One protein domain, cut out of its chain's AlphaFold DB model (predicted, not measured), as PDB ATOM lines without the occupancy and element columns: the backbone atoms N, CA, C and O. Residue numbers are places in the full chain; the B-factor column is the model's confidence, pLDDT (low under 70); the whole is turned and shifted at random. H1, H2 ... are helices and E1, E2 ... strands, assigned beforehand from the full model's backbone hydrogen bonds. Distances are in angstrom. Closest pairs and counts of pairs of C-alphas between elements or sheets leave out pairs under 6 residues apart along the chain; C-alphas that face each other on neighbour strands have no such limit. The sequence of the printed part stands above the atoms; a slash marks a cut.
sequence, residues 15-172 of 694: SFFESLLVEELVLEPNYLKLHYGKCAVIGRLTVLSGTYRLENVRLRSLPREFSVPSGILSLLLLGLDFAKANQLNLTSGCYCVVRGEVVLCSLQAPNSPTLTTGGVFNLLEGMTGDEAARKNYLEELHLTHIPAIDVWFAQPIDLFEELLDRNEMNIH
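AT A GLANCE: This is residues 15 to 172 of the 694 residues of the protein "Trimethylguanosine synthase" of Drosophila guanche (UniProt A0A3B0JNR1). A closed barrel of five strands, E2, E3, E4, E6 and E5, makes the core, with E1 paired onto E2 outside the ring and H1 packed on the barrel from outside. H3 and H4 run side by side as an arm reaching away from the barrel at one end of the longest axis, while H5 and H2 are on the outside of the barrel. The printed part has 158 residues with five named helices and six named strands, in the order E1 H1 E2 E3 E4 H2 E5 H3 H4 E6 H5. The sheet and the class are mixed, and the whole is compact, with a radius of gyration of the C-alphas of 16.4 A and spans of 52 by 38 by 28 A.

HOW THE PARTS SIT: E2, residues 37 to 48, bends by 88 degrees at residue 44. E3, residues 51 to 55, and E4, residues 74 to 78, follow it in a meander, each strand the antiparallel neighbour of the one before; N 46 and O 53 are 2.9 A apart, N 54 and O 75 2.9 A. E6, residues 145 to 156, is parallel to E4, with N 149 and O 76 2.9 A apart. E5, residues 95 to 106, is antiparallel to E6, N 148 to O 103 being 2.8 A, and closes the ring on E2, N 98 to O 41 being 2.8 A. E1, residues 15 to 20, is parallel to E2, with N 40 and O 18 2.7 A apart. With H1, residues 22 to 26, these two strands form a strand-helix-strand unit, parallel neighbour strands with a helix between, whose crossover is right-handed. H1 has a height over the sheet of 7.2 A; its closest C-alpha pair with E4 is Val 22 and Leu 75, 6.4 A. H5, residues 161 to 168, is over E2 and runs along the strands, at 21 degrees on the local plane; the C-alphas of Ile 42 and Leu 164 are their closest, 7.2 A apart. H2, residues 82 to 87, is on the barrel. H3, residues 117 to 125, and H4, residues 131 to 144, are close but not clearly touching, at a shallow tilt of 28 degrees, opposite ways; their closest C-alphas, Leu 124 and Arg 134, are 6.1 A apart. In the five helices every O i to N i+4 pair is within hydrogen-bond range.

IN THESE COORDINATES: E1 begins at C-alpha 15 (40.006, -29.207, 50.871). E2 measures 25.3 A, E5 26.3 A, E6 27.9 A and H4 19.7 A. H5 ends at C-alpha 168 (42.806, -40.038, 34.145).

THE WHOLE: The C-alphas farthest apart, Gly 129 and Asp 158, are 52.4 A apart. The printed part has no cut. The link from E3 to E4 is long, 18 residues. The mean pLDDT of the printed part is 79.6; residues 59 to 68 and 159 to 172 are among those under 70.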
ATOM      1  N   SER A  15      38.928 -30.091  50.404       74.19
ATOM      2  CA  SER A  15      40.006 -29.207  50.871       74.19
ATOM      3  C   SER A  15      41.340 -29.341  50.119       74.19
ATOM      4  O   SER A  15      42.235 -28.509  50.329       74.19
ATOM      5  N   PHE A  16      41.457 -30.328  49.229       66.31
ATOM      6  CA  PHE A  16      42.548 -30.542  48.269       66.31
ATOM      7  C   PHE A  16      42.063 -30.231  46.843       66.31
ATOM      8  O   PHE A  16      40.868 -30.143  46.620       66.31
ATOM      9  N   PHE A  17      42.964 -30.042  45.877       73.69
ATOM     10  CA  PHE A  17      42.553 -29.821  44.484       73.69
ATOM     11  C   PHE A  17      42.190 -31.157  43.816       73.69
ATOM     12  O   PHE A  17      43.083 -31.869  43.356       73.69
ATOM     13  N   GLU A  18      40.898 -31.484  43.797       76.31
ATOM     14  CA  GLU A  18      40.318 -32.590  43.016       76.31
ATOM     15  C   GLU A  18      40.550 -32.347  41.517       76.31
ATOM     16  O   GLU A  18      40.515 -31.197  41.084       76.31
ATOM     17  N   SER A  19      40.820 -33.382  40.720       78.94
ATOM     18  CA  SER A  19      40.999 -33.218  39.267       78.94
ATOM     19  C   SER A  19      39.678 -33.482  38.559       78.94
ATOM     20  O   SER A  19      39.168 -34.588  38.676       78.94
ATOM     21  N   LEU A  20      39.154 -32.477  37.853       80.88
ATOM     22  CA  LEU A  20      37.841 -32.514  37.202       80.88
ATOM     23  C   LEU A  20      37.946 -32.072  35.737       80.88
ATOM     24  O   LEU A  20      38.858 -31.326  35.360       80.88
ATOM     25  N   LEU A  21      36.992 -32.511  34.927       82.88
ATOM     26  CA  LEU A  21      36.762 -32.076  33.553       82.88
ATOM     27  C   LEU A  21      35.922 -30.786  33.513       82.88
ATOM     28  O   LEU A  21      35.333 -30.360  34.509       82.88
ATOM     29  N   VAL A  22      35.858 -30.142  32.345       81.69
ATOM     30  CA  VAL A  22      34.950 -28.998  32.125       81.69
ATOM     31  C   VAL A  22      33.505 -29.500  32.044       81.69
ATOM     32  O   VAL A  22      32.598 -28.887  32.598       81.69
ATOM     33  N   GLU A  23      33.327 -30.655  31.408       80.38
ATOM     34  CA  GLU A  23      32.113 -31.453  31.284       80.38
ATOM     35  C   GLU A  23      31.410 -31.641  32.640       80.38
ATOM     36  O   GLU A  23      30.261 -31.233  32.793       80.38
ATOM     37  N   GLU A  24      32.115 -32.170  33.647       79.38
ATOM     38  CA  GLU A  24      31.576 -32.471  34.989       79.38
ATOM     39  C   GLU A  24      31.061 -31.234  35.742       79.38
ATOM     40  O   GLU A  24      30.193 -31.345  36.604       79.38
ATOM     41  N   LEU A  25      31.583 -30.044  35.424       84.56
ATOM     42  CA  LEU A  25      31.187 -28.790  36.067       84.56
ATOM     43  C   LEU A  25      30.154 -27.992  35.269       84.56
ATOM     44  O   LEU A  25      29.464 -27.166  35.857       84.56
ATOM     45  N   VAL A  26      30.057 -28.196  33.952       82.12
ATOM     46  CA  VAL A  26      29.119 -27.471  33.075       82.12
ATOM     47  C   VAL A  26      27.823 -28.257  32.844       82.12
ATOM     48  O   VAL A  26      26.786 -27.633  32.636       82.12
ATOM     49  N   LEU A  27      27.863 -29.596  32.895       79.62
ATOM     50  CA  LEU A  27      26.716 -30.462  32.585       79.62
ATOM     51  C   LEU A  27      25.939 -30.978  33.807       79.62
ATOM     52  O   LEU A  27      24.858 -31.521  33.614       79.62
ATOM     53  N   GLU A  28      26.447 -30.843  35.038       81.81
ATOM     54  CA  GLU A  28      25.755 -31.329  36.249       81.81
ATOM     55  C   GLU A  28      24.427 -30.565  36.473       81.81
ATOM     56  O   GLU A  28      24.459 -29.371  36.796       81.81
ATOM     57  N   PRO A  29      23.256 -31.221  36.327       72.31
ATOM     58  CA  PRO A  29      21.951 -30.558  36.356       72.31
ATOM     59  C   PRO A  29      21.435 -30.271  37.775       72.31
ATOM     60  O   PRO A  29      20.310 -29.798  37.935       72.31
ATOM     61  N   ASN A  30      22.197 -30.598  38.823       79.94
ATOM     62  CA  ASN A  30      21.801 -30.403  40.209       79.94
ATOM     63  C   ASN A  30      22.912 -29.727  41.029       79.94
ATOM     64  O   ASN A  30      23.883 -30.346  41.467       79.94
ATOM     65  N   TYR A  31      22.717 -28.448  41.356       81.31
ATOM     66  CA  TYR A  31      23.666 -27.665  42.162       81.31
ATOM     67  C   TYR A  31      23.827 -28.136  43.631       81.31
ATOM     68  O   TYR A  31      24.646 -27.575  44.360       81.31
ATOM     69  N   LEU A  32      23.094 -29.170  44.076       76.94
ATOM     70  CA  LEU A  32      23.342 -29.892  45.337       76.94
ATOM     71  C   LEU A  32      24.358 -31.043  45.196       76.94
ATOM     72  O   LEU A  32      24.873 -31.519  46.211       76.94
ATOM     73  N   LYS A  33      24.619 -31.497  43.964       78.06
ATOM     74  CA  LYS A  33      25.642 -32.493  43.599       78.06
ATOM     75  C   LYS A  33      26.921 -31.841  43.066       78.06
ATOM     76  O   LYS A  33      28.003 -32.367  43.304       78.06
ATOM     77  N   LEU A  34      26.799 -30.687  42.401       83.75
ATOM     78  CA  LEU A  34      27.924 -29.908  41.871       83.75
ATOM     79  C   LEU A  34      29.038 -29.705  42.921       83.75
ATOM     80  O   LEU A  34      28.778 -29.298  44.058       83.75
ATOM     81  N   HIS A  35      30.282 -29.965  42.502       86.56
ATOM     82  CA  HIS A  35      31.476 -30.039  43.356       86.56
ATOM     83  C   HIS A  35      31.561 -28.922  44.402       86.56
ATOM     84  O   HIS A  35      31.565 -27.737  44.062       86.56
ATOM     85  N   TYR A  36      31.689 -29.286  45.681       89.19
ATOM     86  CA  TYR A  36      31.833 -28.310  46.761       89.19
ATOM     87  C   TYR A  36      33.285 -28.179  47.217       89.19
ATOM     88  O   TYR A  36      33.738 -28.851  48.142       89.19
ATOM     89  N   GLY A  37      34.009 -27.247  46.603       86.81
ATOM     90  CA  GLY A  37      35.337 -26.845  47.052       86.81
ATOM     91  C   GLY A  37      36.342 -26.762  45.917       86.81
ATOM     92  O   GLY A  37      36.062 -26.227  44.841       86.81
ATOM     93  N   LYS A  38      37.562 -27.220  46.187       86.69
ATOM     94  CA  LYS A  38      38.721 -26.932  45.341       86.69
ATOM     95  C   LYS A  38      38.849 -27.900  44.175       86.69
ATOM     96  O   LYS A  38      38.754 -29.111  44.354       86.69
ATOM     97  N   CYS A  39      39.168 -27.363  43.004       87.56
ATOM     98  CA  CYS A  39      39.339 -28.127  41.772       87.56
ATOM     99  C   CYS A  39      40.653 -27.787  41.046       87.56
ATOM    100  O   CYS A  39      41.253 -26.723  41.239       87.56
ATOM    101  N   ALA A  40      41.089 -28.709  40.197       86.12
ATOM    102  CA  ALA A  40      42.103 -28.553  39.174       86.12
ATOM    103  C   ALA A  40      41.505 -29.030  37.844       86.12
ATOM    104  O   ALA A  40      41.299 -30.226  37.661       86.12
ATOM    105  N   VAL A  41      41.241 -28.099  36.929       87.31
ATOM    106  CA  VAL A  41      40.604 -28.381  35.634       87.31
ATOM    107  C   VAL A  41      41.595 -28.085  34.518       87.31
ATOM    108  O   VAL A  41      42.284 -27.063  34.555       87.31
ATOM    109  N   ILE A  42      41.696 -28.986  33.541       87.50
ATOM    110  CA  ILE A  42      42.499 -28.789  32.328       87.50
ATOM    111  C   ILE A  42      41.556 -28.423  31.184       87.50
ATOM    112  O   ILE A  42      40.507 -29.039  31.024       87.50
ATOM    113  N   GLY A  43      41.940 -27.438  30.376       89.50
ATOM    114  CA  GLY A  43      41.169 -27.049  29.200       89.50
ATOM    115  C   GLY A  43      41.927 -26.106  28.271       89.50
ATOM    116  O   GLY A  43      43.118 -25.845  28.469       89.50
ATOM    117  N   ARG A  44      41.237 -25.582  27.254       92.88
ATOM    118  CA  ARG A  44      41.762 -24.535  26.364       92.88
ATOM    119  C   ARG A  44      41.254 -23.171  26.827       92.88
ATOM    120  O   ARG A  44      40.070 -22.994  27.077       92.88
ATOM    121  N   LEU A  45      42.135 -22.192  26.974       93.44
ATOM    122  CA  LEU A  45      41.756 -20.856  27.422       93.44
ATOM    123  C   LEU A  45      41.212 -20.030  26.252       93.44
ATOM    124  O   LEU A  45      41.927 -19.815  25.278       93.44
ATOM    125  N   THR A  46      40.008 -19.480  26.382       93.12
ATOM    126  CA  THR A  46      39.413 -18.555  25.403       93.12
ATOM    127  C   THR A  46      38.940 -17.273  26.080       93.12
ATOM    128  O   THR A  46      38.540 -17.277  27.244       93.12
ATOM    129  N   VAL A  47      38.979 -16.152  25.353       90.62
ATOM    130  CA  VAL A  47      38.404 -14.874  25.794       90.62
ATOM    131  C   VAL A  47      37.132 -14.579  25.000       90.62
ATOM    132  O   VAL A  47      37.196 -14.321  23.801       90.62
ATOM    133  N   LEU A  48      35.981 -14.571  25.675       84.00
ATOM    134  CA  LEU A  48      34.676 -14.258  25.085       84.00
ATOM    135  C   LEU A  48      34.106 -12.993  25.734       84.00
ATOM    136  O   LEU A  48      33.970 -12.926  26.957       84.00
ATOM    137  N   SER A  49      33.779 -11.978  24.930       81.19
ATOM    138  CA  SER A  49      33.191 -10.703  25.391       81.19
ATOM    139  C   SER A  49      33.961 -10.015  26.536       81.19
ATOM    140  O   SER A  49      33.370  -9.359  27.388       81.19
ATOM    141  N   GLY A  50      35.290 -10.180  26.575       80.56
ATOM    142  CA  GLY A  50      36.162  -9.652  27.633       80.56
ATOM    143  C   GLY A  50      36.261 -10.515  28.900       80.56
ATOM    144  O   GLY A  50      37.013 -10.161  29.804       80.56
ATOM    145  N   THR A  51      35.556 -11.649  28.964       87.38
ATOM    146  CA  THR A  51      35.659 -12.640  30.051       87.38
ATOM    147  C   THR A  51      36.566 -13.802  29.653       87.38
ATOM    148  O   THR A  51      36.523 -14.256  28.509       87.38
ATOM    149  N   TYR A  52      37.375 -14.299  30.590       92.50
ATOM    150  CA  TYR A  52      38.156 -15.521  30.392       92.50
ATOM    151  C   TYR A  52      37.287 -16.755  30.649       92.50
ATOM    152  O   TYR A  52      36.512 -16.802  31.606       92.50
ATOM    153  N   ARG A  53      37.431 -17.766  29.796       93.75
ATOM    154  CA  ARG A  53      36.718 -19.043  29.868       93.75
ATOM    155  C   ARG A  53      37.673 -20.202  29.627       93.75
ATOM    156  O   ARG A  53      38.615 -20.076  28.846       93.75
ATOM    157  N   LEU A  54      37.407 -21.324  30.285       93.62
ATOM    158  CA  LEU A  54      38.089 -22.589  30.060       93.62
ATOM    159  C   LEU A  54      37.179 -23.490  29.225       93.62
ATOM    160  O   LEU A  54      36.155 -23.969  29.707       93.62
ATOM    161  N   GLU A  55      37.531 -23.662  27.961       93.06
ATOM    162  CA  GLU A  55      36.897 -24.605  27.050       93.06
ATOM    163  C   GLU A  55      37.300 -26.042  27.371       93.06
ATOM    164  O   GLU A  55      38.455 -26.316  27.721       93.06
ATOM    165  N   ASN A  56      36.359 -26.962  27.183       86.00
ATOM    166  CA  ASN A  56      36.607 -28.390  27.275       86.00
ATOM    167  C   ASN A  56      37.557 -28.882  26.170       86.00
ATOM    168  O   ASN A  56      37.730 -28.235  25.129       86.00
ATOM    169  N   VAL A  57      38.191 -30.033  26.394       83.38
ATOM    170  CA  VAL A  57      39.228 -30.567  25.505       83.38
ATOM    171  C   VAL A  57      39.037 -32.059  25.310       83.38
ATOM    172  O   VAL A  57      39.024 -32.827  26.266       83.38
ATOM    173  N   ARG A  58      38.938 -32.463  24.043       72.81
ATOM    174  CA  ARG A  58      38.637 -33.830  23.639       72.81
ATOM    175  C   ARG A  58      39.655 -34.838  24.178       72.81
ATOM    176  O   ARG A  58      40.807 -34.876  23.743       72.81
ATOM    177  N   LEU A  59      39.163 -35.732  25.025       65.50
ATOM    178  CA  LEU A  59      39.862 -36.924  25.490       65.50
ATOM    179  C   LEU A  59      40.010 -37.938  24.343       65.50
ATOM    180  O   LEU A  59      39.041 -38.240  23.638       65.50
ATOM    181  N   ARG A  60      41.235 -38.447  24.144       59.28
ATOM    182  CA  ARG A  60      41.566 -39.477  23.134       59.28
ATOM    183  C   ARG A  60      41.404 -40.910  23.655       59.28
ATOM    184  O   ARG A  60      41.360 -41.836  22.850       59.28
ATOM    185  N   SER A  61      41.355 -41.067  24.974       53.28
ATOM    186  CA  SER A  61      41.084 -42.300  25.716       53.28
ATOM    187  C   SER A  61      39.644 -42.789  25.526       53.28
ATOM    188  O   SER A  61      39.414 -43.991  25.388       53.28
ATOM    189  N   LEU A  62      38.680 -41.862  25.481       52.28
ATOM    190  CA  LEU A  62      37.253 -42.166  25.357       52.28
ATOM    191  C   LEU A  62      36.830 -42.562  23.924       52.28
ATOM    192  O   LEU A  62      37.278 -41.935  22.954       52.28
ATOM    193  N   PRO A  63      35.909 -43.540  23.771       48.12
ATOM    194  CA  PRO A  63      35.234 -43.837  22.506       48.12
ATOM    195  C   PRO A  63      34.537 -42.613  21.906       48.12
ATOM    196  O   PRO A  63      34.177 -41.670  22.613       48.12
ATOM    197  N   ARG A  64      34.326 -42.611  20.583       52.44
ATOM    198  CA  ARG A  64      33.824 -41.420  19.877       52.44
ATOM    199  C   ARG A  64      32.416 -41.022  20.316       52.44
ATOM    200  O   ARG A  64      32.150 -39.828  20.361       52.44
ATOM    201  N   GLU A  65      31.579 -41.992  20.665       47.47
ATOM    202  CA  GLU A  65      30.218 -41.806  21.171       47.47
ATOM    203  C   GLU A  65      30.145 -41.165  22.574       47.47
ATOM    204  O   GLU A  65      29.116 -40.600  22.923       47.47
ATOM    205  N   PHE A  66      31.240 -41.168  23.349       49.88
ATOM    206  CA  PHE A  66      31.318 -40.563  24.693       49.88
ATOM    207  C   PHE A  66      32.324 -39.394  24.780       49.88
ATOM    208  O   PHE A  66      32.660 -38.929  25.866       49.88
ATOM    209  N   SER A  67      32.851 -38.927  23.642       54.47
ATOM    210  CA  SER A  67      33.985 -37.994  23.564       54.47
ATOM    211  C   SER A  67      33.528 -36.623  23.051       54.47
ATOM    212  O   SER A  67      33.485 -36.391  21.838       54.47
ATOM    213  N   VAL A  68      33.201 -35.709  23.976       63.84
ATOM    214  CA  VAL A  68      32.771 -34.335  23.655       63.84
ATOM    215  C   VAL A  68      33.864 -33.619  22.836       63.84
ATOM    216  O   VAL A  68      35.038 -33.636  23.223       63.84
ATOM    217  N   PRO A  69      33.537 -32.982  21.693       72.06
ATOM    218  CA  PRO A  69      34.510 -32.206  20.928       72.06
ATOM    219  C   PRO A  69      35.075 -31.024  21.734       72.06
ATOM    220  O   PRO A  69      34.369 -30.420  22.541       72.06
ATOM    221  N   SER A  70      36.341 -30.667  21.502       79.88
ATOM    222  CA  SER A  70      36.978 -29.524  22.172       79.88
ATOM    223  C   SER A  70      36.286 -28.204  21.813       79.88
ATOM    224  O   SER A  70      36.076 -27.933  20.630       79.88
ATOM    225  N   GLY A  71      36.029 -27.346  22.801       77.81
ATOM    226  CA  GLY A  71      35.454 -26.012  22.588       77.81
ATOM    227  C   GLY A  71      33.925 -25.939  22.545       77.81
ATOM    228  O   GLY A  71      33.398 -24.855  22.312       77.81
ATOM    229  N   ILE A  72      33.215 -27.047  22.783       81.12
ATOM    230  CA  ILE A  72      31.744 -27.071  22.857       81.12
ATOM    231  C   ILE A  72      31.253 -26.498  24.192       81.12
ATOM    232  O   ILE A  72      30.321 -25.697  24.228       81.12
ATOM    233  N   LEU A  73      31.902 -26.873  25.295       82.81
ATOM    234  CA  LEU A  73      31.545 -26.437  26.645       82.81
ATOM    235  C   LEU A  73      32.589 -25.447  27.156       82.81
ATOM    236  O   LEU A  73      33.784 -25.638  26.939       82.81
ATOM    237  N   SER A  74      32.152 -24.386  27.842       89.25
ATOM    238  CA  SER A  74      33.060 -23.357  28.362       89.25
ATOM    239  C   SER A  74      32.685 -22.887  29.769       89.25
ATOM    240  O   SER A  74      31.620 -22.311  29.997       89.25
ATOM    241  N   LEU A  75      33.602 -23.102  30.710       91.25
ATOM    242  CA  LEU A  75      33.458 -22.759  32.122       91.25
ATOM    243  C   LEU A  75      34.007 -21.351  32.391       91.25
ATOM    244  O   LEU A  75      35.085 -20.995  31.909       91.25
ATOM    245  N   LEU A  76      33.276 -20.524  33.142       92.81
ATOM    246  CA  LEU A  76      33.672 -19.137  33.406       92.81
ATOM    247  C   LEU A  76      34.831 -19.066  34.415       92.81
ATOM    248  O   LEU A  76      34.771 -19.677  35.482       92.81
ATOM    249  N   LEU A  77      35.869 -18.285  34.099       93.44
ATOM    250  CA  LEU A  77      37.018 -18.062  34.979       93.44
ATOM    251  C   LEU A  77      36.914 -16.697  35.664       93.44
ATOM    252  O   LEU A  77      37.175 -15.654  35.062       93.44
ATOM    253  N   LEU A  78      36.548 -16.712  36.943       90.88
ATOM    254  CA  LEU A  78      36.470 -15.523  37.784       90.88
ATOM    255  C   LEU A  78      37.835 -15.173  38.373       90.88
ATOM    256  O   LEU A  78      38.733 -16.006  38.485       90.88
ATOM    257  N   GLY A  79      38.008 -13.901  38.723       85.94
ATOM    258  CA  GLY A  79      39.259 -13.393  39.282       85.94
ATOM    259  C   GLY A  79      40.417 -13.288  38.280       85.94
ATOM    260  O   GLY A  79      41.411 -12.645  38.615       85.94
ATOM    261  N   LEU A  80      40.305 -13.835  37.064       86.31
ATOM    262  CA  LEU A  80      41.307 -13.723  36.002       86.31
ATOM    263  C   LEU A  80      41.031 -12.493  35.120       86.31
ATOM    264  O   LEU A  80      40.029 -12.425  34.414       86.31
ATOM    265  N   ASP A  81      41.942 -11.522  35.160       86.56
ATOM    266  CA  ASP A  81      41.927 -10.310  34.332       86.56
ATOM    267  C   ASP A  81      43.128 -10.281  33.368       86.56
ATOM    268  O   ASP A  81      44.044 -11.097  33.473       86.56
ATOM    269  N   PHE A  82      43.148  -9.326  32.430       84.50
ATOM    270  CA  PHE A  82      44.213  -9.209  31.424       84.50
ATOM    271  C   PHE A  82      45.617  -9.019  32.028       84.50
ATOM    272  O   PHE A  82      46.595  -9.530  31.484       84.50
ATOM    273  N   ALA A  83      45.753  -8.324  33.163       84.44
ATOM    274  CA  ALA A  83      47.054  -8.134  33.802       84.44
ATOM    275  C   ALA A  83      47.545  -9.437  34.458       84.44
ATOM    276  O   ALA A  83      48.709  -9.805  34.295       84.44
ATOM    277  N   LYS A  84      46.651 -10.174  35.131       83.94
ATOM    278  CA  LYS A  84      46.948 -11.496  35.705       83.94
ATOM    279  C   LYS A  84      47.223 -12.549  34.635       83.94
ATOM    280  O   LYS A  84      48.177 -13.304  34.774       83.94
ATOM    281  N   ALA A  85      46.439 -12.582  33.557       85.31
ATOM    282  CA  ALA A  85      46.657 -13.500  32.442       85.31
ATOM    283  C   ALA A  85      48.047 -13.294  31.820       85.31
ATOM    284  O   ALA A  85      48.797 -14.256  31.673       85.31
ATOM    285  N   ASN A  86      48.446 -12.040  31.580       85.12
ATOM    286  CA  ASN A  86      49.796 -11.718  31.112       85.12
ATOM    287  C   ASN A  86      50.886 -12.119  32.126       85.12
ATOM    288  O   ASN A  86      51.890 -12.702  31.726       85.12
ATOM    289  N   GLN A  87      50.696 -11.888  33.434       85.12
ATOM    290  CA  GLN A  87      51.647 -12.347  34.466       85.12
ATOM    291  C   GLN A  87      51.802 -13.877  34.521       85.12
ATOM    292  O   GLN A  87      52.869 -14.371  34.882       85.12
ATOM    293  N   LEU A  88      50.758 -14.623  34.158       82.00
ATOM    294  CA  LEU A  88      50.752 -16.088  34.103       82.00
ATOM    295  C   LEU A  88      51.155 -16.645  32.720       82.00
ATOM    296  O   LEU A  88      51.175 -17.862  32.544       82.00
ATOM    297  N   ASN A  89      51.507 -15.782  31.755       85.38
ATOM    298  CA  ASN A  89      51.780 -16.119  30.348       85.38
ATOM    299  C   ASN A  89      50.626 -16.879  29.658       85.38
ATOM    300  O   ASN A  89      50.845 -17.774  28.845       85.38
ATOM    301  N   LEU A  90      49.387 -16.525  29.999       87.06
ATOM    302  CA  LEU A  90      48.166 -17.144  29.489       87.06
ATOM    303  C   LEU A  90      47.622 -16.379  28.275       87.06
ATOM    304  O   LEU A  90      47.249 -15.209  28.380       87.06
ATOM    305  N   THR A  91      47.529 -17.058  27.132       87.06
ATOM    306  CA  THR A  91      47.034 -16.505  25.861       87.06
ATOM    307  C   THR A  91      45.765 -17.219  25.393       87.06
ATOM    308  O   THR A  91      45.538 -18.388  25.702       87.06
ATOM    309  N   SER A  92      44.906 -16.526  24.636       88.81
ATOM    310  CA  SER A  92      43.720 -17.164  24.048       88.81
ATOM    311  C   SER A  92      44.154 -18.227  23.030       88.81
ATOM    312  O   SER A  92      45.023 -17.968  22.199       88.81
ATOM    313  N   GLY A  93      43.560 -19.415  23.103       86.50
ATOM    314  CA  GLY A  93      43.935 -20.605  22.343       86.50
ATOM    315  C   GLY A  93      44.982 -21.505  23.013       86.50
ATOM    316  O   GLY A  93      45.173 -22.622  22.533       86.50
ATOM    317  N   CYS A  94      45.644 -21.085  24.104       89.62
ATOM    318  CA  CYS A  94      46.583 -21.960  24.821       89.62
ATOM    319  C   CYS A  94      45.850 -23.019  25.658       89.62
ATOM    320  O   CYS A  94      44.748 -22.779  26.148       89.62
ATOM    321  N   TYR A  95      46.474 -24.179  25.861       90.44
ATOM    322  CA  TYR A  95      46.011 -25.152  26.851       90.44
ATOM    323  C   TYR A  95      46.582 -24.797  28.222       90.44
ATOM    324  O   TYR A  95      47.740 -24.389  28.330       90.44
ATOM    325  N   CYS A  96      45.787 -24.940  29.277       88.38
ATOM    326  CA  CYS A  96      46.210 -24.614  30.633       88.38
ATOM    327  C   CYS A  96      45.555 -25.519  31.682       88.38
ATOM    328  O   CYS A  96      44.516 -26.135  31.443       88.38
ATOM    329  N   VAL A  97      46.174 -25.582  32.864       88.88
ATOM    330  CA  VAL A  97      45.513 -26.060  34.085       88.88
ATOM    331  C   VAL A  97      45.124 -24.861  34.934       88.88
ATOM    332  O   VAL A  97      45.953 -23.996  35.226       88.88
ATOM    333  N   VAL A  98      43.866 -24.835  35.355       89.88
ATOM    334  CA  VAL A  98      43.296 -23.854  36.275       89.88
ATOM    335  C   VAL A  98      43.098 -24.523  37.631       89.88
ATOM    336  O   VAL A  98      42.637 -25.658  37.704       89.88
ATOM    337  N   ARG A  99      43.452 -23.829  38.713       91.62
ATOM    338  CA  ARG A  99      43.189 -24.226  40.099       91.62
ATOM    339  C   ARG A  99      42.467 -23.116  40.844       91.62
ATOM    340  O   ARG A  99      42.893 -21.957  40.823       91.62
ATOM    341  N   GLY A 100      41.413 -23.494  41.548       90.44
ATOM    342  CA  GLY A 100      40.527 -22.560  42.226       90.44
ATOM    343  C   GLY A 100      39.463 -23.274  43.045       90.44
ATOM    344  O   GLY A 100      39.617 -24.453  43.372       90.44
ATOM    345  N   GLU A 101      38.389 -22.557  43.348       93.25
ATOM    346  CA  GLU A 101      37.196 -23.076  44.022       93.25
ATOM    347  C   GLU A 101      35.983 -23.001  43.087       93.25
ATOM    348  O   GLU A 101      35.824 -22.021  42.356       93.25
ATOM    349  N   VAL A 102      35.156 -24.051  43.080       93.06
ATOM    350  CA  VAL A 102      33.924 -24.108  42.280       93.06
ATOM    351  C   VAL A 102      32.852 -23.249  42.940       93.06
ATOM    352  O   VAL A 102      32.542 -23.405  44.124       93.06
ATOM    353  N   VAL A 103      32.295 -22.323  42.164       92.94
ATOM    354  CA  VAL A 103      31.324 -21.323  42.617       92.94
ATOM    355  C   VAL A 103      30.248 -21.089  41.558       92.94
ATOM    356  O   VAL A 103      30.451 -21.345  40.375       92.94
ATOM    357  N   LEU A 104      29.104 -20.558  41.978       91.19
ATOM    358  CA  LEU A 104      28.017 -20.128  41.106       91.19
ATOM    359  C   LEU A 104      28.066 -18.605  40.929       91.19
ATOM    360  O   LEU A 104      28.118 -17.849  41.905       91.19
ATOM    361  N   CYS A 105      28.045 -18.153  39.676       89.00
ATOM    362  CA  CYS A 105      28.121 -16.748  39.276       89.00
ATOM    363  C   CYS A 105      26.790 -16.284  38.675       89.00
ATOM    364  O   CYS A 105      26.252 -16.969  37.809       89.00
ATOM    365  N   SER A 106      26.267 -15.127  39.097       87.06
ATOM    366  CA  SER A 106      25.013 -14.597  38.549       87.06
ATOM    367  C   SER A 106      25.202 -14.037  37.135       87.06
ATOM    368  O   SER A 106      25.993 -13.119  36.921       87.06
ATOM    369  N   LEU A 107      24.401 -14.522  36.183       79.81
ATOM    370  CA  LEU A 107      24.310 -13.972  34.827       79.81
ATOM    371  C   LEU A 107      23.717 -12.555  34.817       79.81
ATOM    372  O   LEU A 107      24.095 -11.728  33.988       79.81
ATOM    373  N   GLN A 108      22.790 -12.271  35.738       77.31
ATOM    374  CA  GLN A 108      22.106 -10.976  35.828       77.31
ATOM    375  C   GLN A 108      22.955  -9.912  36.535       77.31
ATOM    376  O   GLN A 108      22.844  -8.725  36.228       77.31
ATOM    377  N   ALA A 109      23.822 -10.327  37.463       76.69
ATOM    378  CA  ALA A 109      24.730  -9.442  38.183       76.69
ATOM    379  C   ALA A 109      26.142 -10.054  38.313       76.69
ATOM    380  O   ALA A 109      26.522 -10.454  39.410       76.69
ATOM    381  N   PRO A 110      26.978 -10.057  37.253       69.44
ATOM    382  CA  PRO A 110      28.303 -10.706  37.274       69.44
ATOM    383  C   PRO A 110      29.305 -10.168  38.314       69.44
ATOM    384  O   PRO A 110      30.345 -10.778  38.542       69.44
ATOM    385  N   ASN A 111      29.002  -9.024  38.939       73.19
ATOM    386  CA  ASN A 111      29.779  -8.414  40.023       73.19
ATOM    387  C   ASN A 111      29.164  -8.648  41.423       73.19
ATOM    388  O   ASN A 111      29.596  -8.018  42.390       73.19
ATOM    389  N   SER A 112      28.124  -9.482  41.552       78.00
ATOM    390  CA  SER A 112      27.581  -9.884  42.853       78.00
ATOM    391  C   SER A 112      28.569 -10.789  43.600       78.00
ATOM    392  O   SER A 112      29.462 -11.374  42.982       78.00
ATOM    393  N   PRO A 113      28.405 -10.982  44.921       82.62
ATOM    394  CA  PRO A 113      29.001 -12.130  45.590       82.62
ATOM    395  C   PRO A 113      28.609 -13.419  44.860       82.62
ATOM    396  O   PRO A 113      27.455 -13.573  44.449       82.62
ATOM    397  N   THR A 114      29.565 -14.326  44.693       88.25
ATOM    398  CA  THR A 114      29.313 -15.682  44.204       88.25
ATOM    399  C   THR A 114      28.679 -16.534  45.300       88.25
ATOM    400  O   THR A 114      28.893 -16.304  46.493       88.25
ATOM    401  N   LEU A 115      27.902 -17.540  44.898       88.31
ATOM    402  CA  LEU A 115      27.361 -18.544  45.814       88.31
ATOM    403  C   LEU A 115      28.249 -19.792  45.778       88.31
ATOM    404  O   LEU A 115      28.731 -20.182  44.717       88.31
ATOM    405  N   THR A 116      28.455 -20.445  46.917       88.19
ATOM    406  CA  THR A 116      29.035 -21.798  46.958       88.19
ATOM    407  C   THR A 116      27.913 -22.831  47.018       88.19
ATOM    408  O   THR A 116      26.834 -22.545  47.541       88.19
ATOM    409  N   THR A 117      28.155 -24.048  46.533       82.81
ATOM    410  CA  THR A 117      27.158 -25.137  46.549       82.81
ATOM    411  C   THR A 117      26.747 -25.518  47.978       82.81
ATOM    412  O   THR A 117      25.561 -25.657  48.268       82.81
ATOM    413  N   GLY A 118      27.682 -25.513  48.936       84.06
ATOM    414  CA  GLY A 118      27.352 -25.592  50.366       84.06
ATOM    415  C   GLY A 118      26.559 -24.388  50.909       84.06
ATOM    416  O   GLY A 118      25.758 -24.543  51.829       84.06
ATOM    417  N   GLY A 119      26.726 -23.188  50.345       84.44
ATOM    418  CA  GLY A 119      25.896 -22.016  50.655       84.44
ATOM    419  C   GLY A 119      24.448 -22.175  50.177       84.44
ATOM    420  O   GLY A 119      23.522 -21.896  50.937       84.44
ATOM    421  N   VAL A 120      24.262 -22.695  48.961       85.00
ATOM    422  CA  VAL A 120      22.953 -23.054  48.385       85.00
ATOM    423  C   VAL A 120      22.265 -24.138  49.221       85.00
ATOM    424  O   VAL A 120      21.104 -23.974  49.597       85.00
ATOM    425  N   PHE A 121      22.996 -25.193  49.602       84.62
ATOM    426  CA  PHE A 121      22.503 -26.249  50.493       84.62
ATOM    427  C   PHE A 121      21.987 -25.682  51.828       84.62
ATOM    428  O   PHE A 121      20.862 -25.966  52.234       84.62
ATOM    429  N   ASN A 122      22.772 -24.816  52.486       84.25
ATOM    430  CA  ASN A 122      22.374 -24.182  53.749       84.25
ATOM    431  C   ASN A 122      21.112 -23.307  53.611       84.25
ATOM    432  O   ASN A 122      20.316 -23.237  54.549       84.25
ATOM    433  N   LEU A 123      20.914 -22.639  52.468       83.69
ATOM    434  CA  LEU A 123      19.716 -21.829  52.227       83.69
ATOM    435  C   LEU A 123      18.465 -22.710  52.081       83.69
ATOM    436  O   LEU A 123      17.431 -22.413  52.676       83.69
ATOM    437  N   LEU A 124      18.577 -23.814  51.338       82.44
ATOM    438  CA  LEU A 124      17.490 -24.771  51.120       82.44
ATOM    439  C   LEU A 124      17.115 -25.530  52.399       82.44
ATOM    440  O   LEU A 124      15.929 -25.767  52.641       82.44
ATOM    441  N   GLU A 125      18.076 -25.837  53.273       79.50
ATOM    442  CA  GLU A 125      17.802 -26.339  54.628       79.50
ATOM    443  C   GLU A 125      17.082 -25.311  55.512       79.50
ATOM    444  O   GLU A 125      16.188 -25.675  56.278       79.50
ATOM    445  N   GLY A 126      17.352 -24.016  55.325       77.06
ATOM    446  CA  GLY A 126      16.559 -22.932  55.919       77.06
ATOM    447  C   GLY A 126      15.097 -22.866  55.442       77.06
ATOM    448  O   GLY A 126      14.272 -22.258  56.120       77.06
ATOM    449  N   MET A 127      14.759 -23.511  54.319       77.62
ATOM    450  CA  MET A 127      13.401 -23.622  53.754       77.62
ATOM    451  C   MET A 127      12.725 -24.965  54.102       77.62
ATOM    452  O   MET A 127      11.911 -25.489  53.339       77.62
ATOM    453  N   THR A 128      13.091 -25.577  55.231       66.25
ATOM    454  CA  THR A 128      12.549 -26.870  55.680       66.25
ATOM    455  C   THR A 128      11.031 -26.799  55.905       66.25
ATOM    456  O   THR A 128      10.554 -26.144  56.829       66.25
ATOM    457  N   GLY A 129      10.269 -27.508  55.064       67.94
ATOM    458  CA  GLY A 129       8.804 -27.605  55.139       67.94
ATOM    459  C   GLY A 129       8.027 -26.935  53.998       67.94
ATOM    460  O   GLY A 129       6.816 -27.123  53.934       67.94
ATOM    461  N   ASP A 130       8.689 -26.207  53.090       80.88
ATOM    462  CA  ASP A 130       8.063 -25.657  51.876       80.88
ATOM    463  C   ASP A 130       8.773 -26.175  50.613       80.88
ATOM    464  O   ASP A 130       9.746 -25.604  50.114       80.88
ATOM    465  N   GLU A 131       8.290 -27.309  50.102       78.69
ATOM    466  CA  GLU A 131       8.808 -27.944  48.884       78.69
ATOM    467  C   GLU A 131       8.593 -27.083  47.632       78.69
ATOM    468  O   GLU A 131       9.412 -27.126  46.712       78.69
ATOM    469  N   ALA A 132       7.536 -26.262  47.603       81.81
ATOM    470  CA  ALA A 132       7.264 -25.367  46.486       81.81
ATOM    471  C   ALA A 132       8.272 -24.208  46.462       81.81
ATOM    472  O   ALA A 132       8.845 -23.925  45.412       81.81
ATOM    473  N   ALA A 133       8.565 -23.589  47.610       80.75
ATOM    474  CA  ALA A 133       9.620 -22.582  47.718       80.75
ATOM    475  C   ALA A 133      11.005 -23.158  47.376       80.75
ATOM    476  O   ALA A 133      11.748 -22.535  46.616       80.75
ATOM    477  N   ARG A 134      11.328 -24.367  47.865       82.06
ATOM    478  CA  ARG A 134      12.577 -25.078  47.529       82.06
ATOM    479  C   ARG A 134      12.720 -25.318  46.022       82.06
ATOM    480  O   ARG A 134      13.779 -25.035  45.464       82.06
ATOM    481  N   LYS A 135      11.662 -25.804  45.363       82.56
ATOM    482  CA  LYS A 135      11.648 -26.038  43.913       82.56
ATOM    483  C   LYS A 135      11.766 -24.731  43.125       82.56
ATOM    484  O   LYS A 135      12.656 -24.623  42.289       82.56
ATOM    485  N   ASN A 136      10.942 -23.730  43.442       85.06
ATOM    486  CA  ASN A 136      10.970 -22.425  42.775       85.06
ATOM    487  C   ASN A 136      12.350 -21.754  42.892       85.06
ATOM    488  O   ASN A 136      12.837 -21.192  41.916       85.06
ATOM    489  N   TYR A 137      13.000 -21.836  44.062       84.94
ATOM    490  CA  TYR A 137      14.345 -21.289  44.253       84.94
ATOM    491  C   TYR A 137      15.398 -22.026  43.415       84.94
ATOM    492  O   TYR A 137      16.267 -21.379  42.838       84.94
ATOM    493  N   LEU A 138      15.324 -23.357  43.300       84.06
ATOM    494  CA  LEU A 138      16.221 -24.111  42.417       84.06
ATOM    495  C   LEU A 138      15.986 -23.766  40.938       84.06
ATOM    496  O   LEU A 138      16.956 -23.585  40.208       84.06
ATOM    497  N   GLU A 139      14.740 -23.629  40.489       84.75
ATOM    498  CA  GLU A 139      14.422 -23.216  39.112       84.75
ATOM    499  C   GLU A 139      14.925 -21.790  38.817       84.75
ATOM    500  O   GLU A 139      15.596 -21.568  37.808       84.75
ATOM    501  N   GLU A 140      14.712 -20.837  39.731       85.31
ATOM    502  CA  GLU A 140      15.290 -19.489  39.639       85.31
ATOM    503  C   GLU A 140      16.827 -19.529  39.626       85.31
ATOM    504  O   GLU A 140      17.458 -18.806  38.854       85.31
ATOM    505  N   LEU A 141      17.455 -20.388  40.431       85.38
ATOM    506  CA  LEU A 141      18.910 -20.486  40.534       85.38
ATOM    507  C   LEU A 141      19.558 -20.964  39.224       85.38
ATOM    508  O   LEU A 141      20.531 -20.347  38.793       85.38
ATOM    509  N   HIS A 142      18.996 -21.974  38.548       83.81
ATOM    510  CA  HIS A 142      19.481 -22.424  37.230       83.81
ATOM    511  C   HIS A 142      19.231 -21.386  36.117       83.81
ATOM    512  O   HIS A 142      20.021 -21.279  35.183       83.81
ATOM    513  N   LEU A 143      18.166 -20.580  36.218       84.50
ATOM    514  CA  LEU A 143      17.885 -19.487  35.270       84.50
ATOM    515  C   LEU A 143      18.759 -18.237  35.491       84.50
ATOM    516  O   LEU A 143      18.880 -17.400  34.594       84.50
ATOM    517  N   THR A 144      19.330 -18.063  36.686       85.88
ATOM    518  CA  THR A 144      20.023 -16.823  37.089       85.88
ATOM    519  C   THR A 144      21.521 -16.978  37.314       85.88
ATOM    520  O   THR A 144      22.224 -15.963  37.281       85.88
ATOM    521  N   HIS A 145      22.023 -18.194  37.544       89.75
ATOM    522  CA  HIS A 145      23.424 -18.470  37.859       89.75
ATOM    523  C   HIS A 145      24.012 -19.570  36.969       89.75
ATOM    524  O   HIS A 145      23.293 -20.426  36.471       89.75
ATOM    525  N   ILE A 146      25.336 -19.551  36.798       89.06
ATOM    526  CA  ILE A 146      26.101 -20.606  36.118       89.06
ATOM    527  C   ILE A 146      27.304 -21.064  36.955       89.06
ATOM    528  O   ILE A 146      27.854 -20.255  37.714       89.06
ATOM    529  N   PRO A 147      27.769 -22.315  36.785       91.75
ATOM    530  CA  PRO A 147      29.054 -22.776  37.301       91.75
ATOM    531  C   PRO A 147      30.233 -21.939  36.788       91.75
ATOM    532  O   PRO A 147      30.292 -21.523  35.626       91.75
ATOM    533  N   ALA A 148      31.192 -21.694  37.675       93.19
ATOM    534  CA  ALA A 148      32.411 -20.940  37.430       93.19
ATOM    535  C   ALA A 148      33.530 -21.392  38.389       93.19
ATOM    536  O   ALA A 148      33.275 -22.038  39.406       93.19
ATOM    537  N   ILE A 149      34.776 -21.013  38.090       94.25
ATOM    538  CA  ILE A 149      35.920 -21.193  38.996       94.25
ATOM    539  C   ILE A 149      36.399 -19.823  39.479       94.25
ATOM    540  O   ILE A 149      36.736 -18.969  38.659       94.25
ATOM    541  N   ASP A 150      36.501 -19.628  40.796       92.69
ATOM    542  CA  ASP A 150      37.299 -18.540  41.379       92.69
ATOM    543  C   ASP A 150      38.789 -18.890  41.259       92.69
ATOM    544  O   ASP A 150      39.288 -19.777  41.957       92.69
ATOM    545  N   VAL A 151      39.500 -18.263  40.315       92.31
ATOM    546  CA  VAL A 151      40.854 -18.682  39.929       92.31
ATOM    547  C   VAL A 151      41.906 -18.161  40.904       92.31
ATOM    548  O   VAL A 151      42.214 -16.970  40.952       92.31
ATOM    549  N   TRP A 152      42.548 -19.086  41.619       89.56
ATOM    550  CA  TRP A 152      43.672 -18.784  42.512       89.56
ATOM    551  C   TRP A 152      45.027 -18.943  41.815       89.56
ATOM    552  O   TRP A 152      45.999 -18.280  42.177       89.56
ATOM    553  N   PHE A 153      45.107 -19.845  40.835       86.06
ATOM    554  CA  PHE A 153      46.307 -20.115  40.050       86.06
ATOM    555  C   PHE A 153      45.925 -20.723  38.700       86.06
ATOM    556  O   PHE A 153      45.096 -21.624  38.646       86.06
ATOM    557  N   ALA A 154      46.569 -20.299  37.618       88.06
ATOM    558  CA  ALA A 154      46.449 -20.949  36.317       88.06
ATOM    559  C   ALA A 154      47.811 -20.951  35.608       88.06
ATOM    560  O   ALA A 154      48.615 -20.044  35.821       88.06
ATOM    561  N   GLN A 155      48.091 -21.980  34.808       86.75
ATOM    562  CA  GLN A 155      49.395 -22.167  34.167       86.75
ATOM    563  C   GLN A 155      49.242 -22.790  32.772       86.75
ATOM    564  O   GLN A 155      48.525 -23.790  32.661       86.75
ATOM    565  N   PRO A 156      49.922 -22.269  31.731       86.62
ATOM    566  CA  PRO A 156      49.938 -22.891  30.411       86.62
ATOM    567  C   PRO A 156      50.619 -24.272  30.425       86.62
ATOM    568  O   PRO A 156      51.442 -24.581  31.300       86.62
ATOM    569  N   ILE A 157      50.241 -25.101  29.453       83.31
ATOM    570  CA  ILE A 157      50.664 -26.492  29.274       83.31
ATOM    571  C   ILE A 157      50.901 -26.774  27.782       83.31
ATOM    572  O   ILE A 157      49.988 -26.638  26.974       83.31
ATOM    573  N   ASP A 158      52.093 -27.269  27.440       73.06
ATOM    574  CA  ASP A 158      52.442 -27.670  26.064       73.06
ATOM    575  C   ASP A 158      52.023 -29.116  25.724       73.06
ATOM    576  O   ASP A 158      51.784 -29.449  24.567       73.06
ATOM    577  N   LEU A 159      51.932 -29.986  26.738       69.94
ATOM    578  CA  LEU A 159      51.612 -31.418  26.624       69.94
ATOM    579  C   LEU A 159      50.360 -31.749  27.448       69.94
ATOM    580  O   LEU A 159      50.430 -32.440  28.465       69.94
ATOM    581  N   PHE A 160      49.215 -31.196  27.042       65.31
ATOM    582  CA  PHE A 160      47.952 -31.390  27.762       65.31
ATOM    583  C   PHE A 160      47.444 -32.831  27.647       65.31
ATOM    584  O   PHE A 160      46.877 -33.338  28.604       65.31
ATOM    585  N   GLU A 161      47.717 -33.506  26.528       64.12
ATOM    586  CA  GLU A 161      47.325 -34.898  26.272       64.12
ATOM    587  C   GLU A 161      47.944 -35.829  27.325       64.12
ATOM    588  O   GLU A 161      47.220 -36.480  28.068       64.12
ATOM    589  N   GLU A 162      49.265 -35.747  27.544       58.03
ATOM    590  CA  GLU A 162      49.950 -36.489  28.616       58.03
ATOM    591  C   GLU A 162      49.486 -36.131  30.046       58.03
ATOM    592  O   GLU A 162      49.910 -36.787  31.002       58.03
ATOM    593  N   LEU A 163      48.727 -35.050  30.245       56.31
ATOM    594  CA  LEU A 163      48.268 -34.596  31.564       56.31
ATOM    595  C   LEU A 163      46.779 -34.854  31.796       56.31
ATOM    596  O   LEU A 163      46.413 -35.117  32.938       56.31
ATOM    597  N   LEU A 164      45.961 -34.877  30.744       60.56
ATOM    598  CA  LEU A 164      44.645 -35.507  30.764       60.56
ATOM    599  C   LEU A 164      44.827 -37.008  30.997       60.56
ATOM    600  O   LEU A 164      44.411 -37.486  32.048       60.56
ATOM    601  N   ASP A 165      45.603 -37.697  30.152       54.50
ATOM    602  CA  ASP A 165      45.901 -39.128  30.296       54.50
ATOM    603  C   ASP A 165      46.470 -39.460  31.692       54.50
ATOM    604  O   ASP A 165      46.139 -40.490  32.269       54.50
ATOM    605  N   ARG A 166      47.308 -38.593  32.292       50.41
ATOM    606  CA  ARG A 166      47.861 -38.820  33.648       50.41
ATOM    607  C   ARG A 166      46.935 -38.444  34.801       50.41
ATOM    608  O   ARG A 166      47.071 -39.036  35.872       50.41
ATOM    609  N   ASN A 167      46.037 -37.478  34.625       48.69
ATOM    610  CA  ASN A 167      44.982 -37.229  35.605       48.69
ATOM    611  C   ASN A 167      43.998 -38.405  35.580       48.69
ATOM    612  O   ASN A 167      43.741 -38.993  36.634       48.69
ATOM    613  N   GLU A 168      43.581 -38.823  34.381       46.53
ATOM    614  CA  GLU A 168      42.806 -40.038  34.145       46.53
ATOM    615  C   GLU A 168      43.529 -41.289  34.647       46.53
ATOM    616  O   GLU A 168      42.857 -42.143  35.201       46.53
ATOM    617  N   MET A 169      44.866 -41.408  34.591       32.56
ATOM    618  CA  MET A 169      45.598 -42.548  35.185       32.56
ATOM    619  C   MET A 169      45.359 -42.749  36.689       32.56
ATOM    620  O   MET A 169      45.606 -43.852  37.172       32.56
ATOM    621  N   ASN A 170      44.849 -41.762  37.437       35.53
ATOM    622  CA  ASN A 170      44.405 -42.005  38.818       35.53
ATOM    623  C   ASN A 170      43.102 -42.830  38.883       35.53
ATOM    624  O   ASN A 170      42.885 -43.546  39.857       35.53
ATOM    625  N   ILE A 171      42.288 -42.784  37.825       35.34
ATOM    626  CA  ILE A 171      41.102 -43.620  37.577       35.34
ATOM    627  C   ILE A 171      41.518 -44.902  36.816       35.34
ATOM    628  O   ILE A 171      41.133 -46.014  37.175       35.34
ATOM    629  N   HIS A 172      42.408 -44.767  35.828       30.36
ATOM    630  CA  HIS A 172      42.988 -45.806  34.968       30.36
ATOM    631  C   HIS A 172      44.096 -46.655  35.638       30.36
ATOM    632  O   HIS A 172      44.857 -47.347  34.954       30.36
TER     633      HIS A 172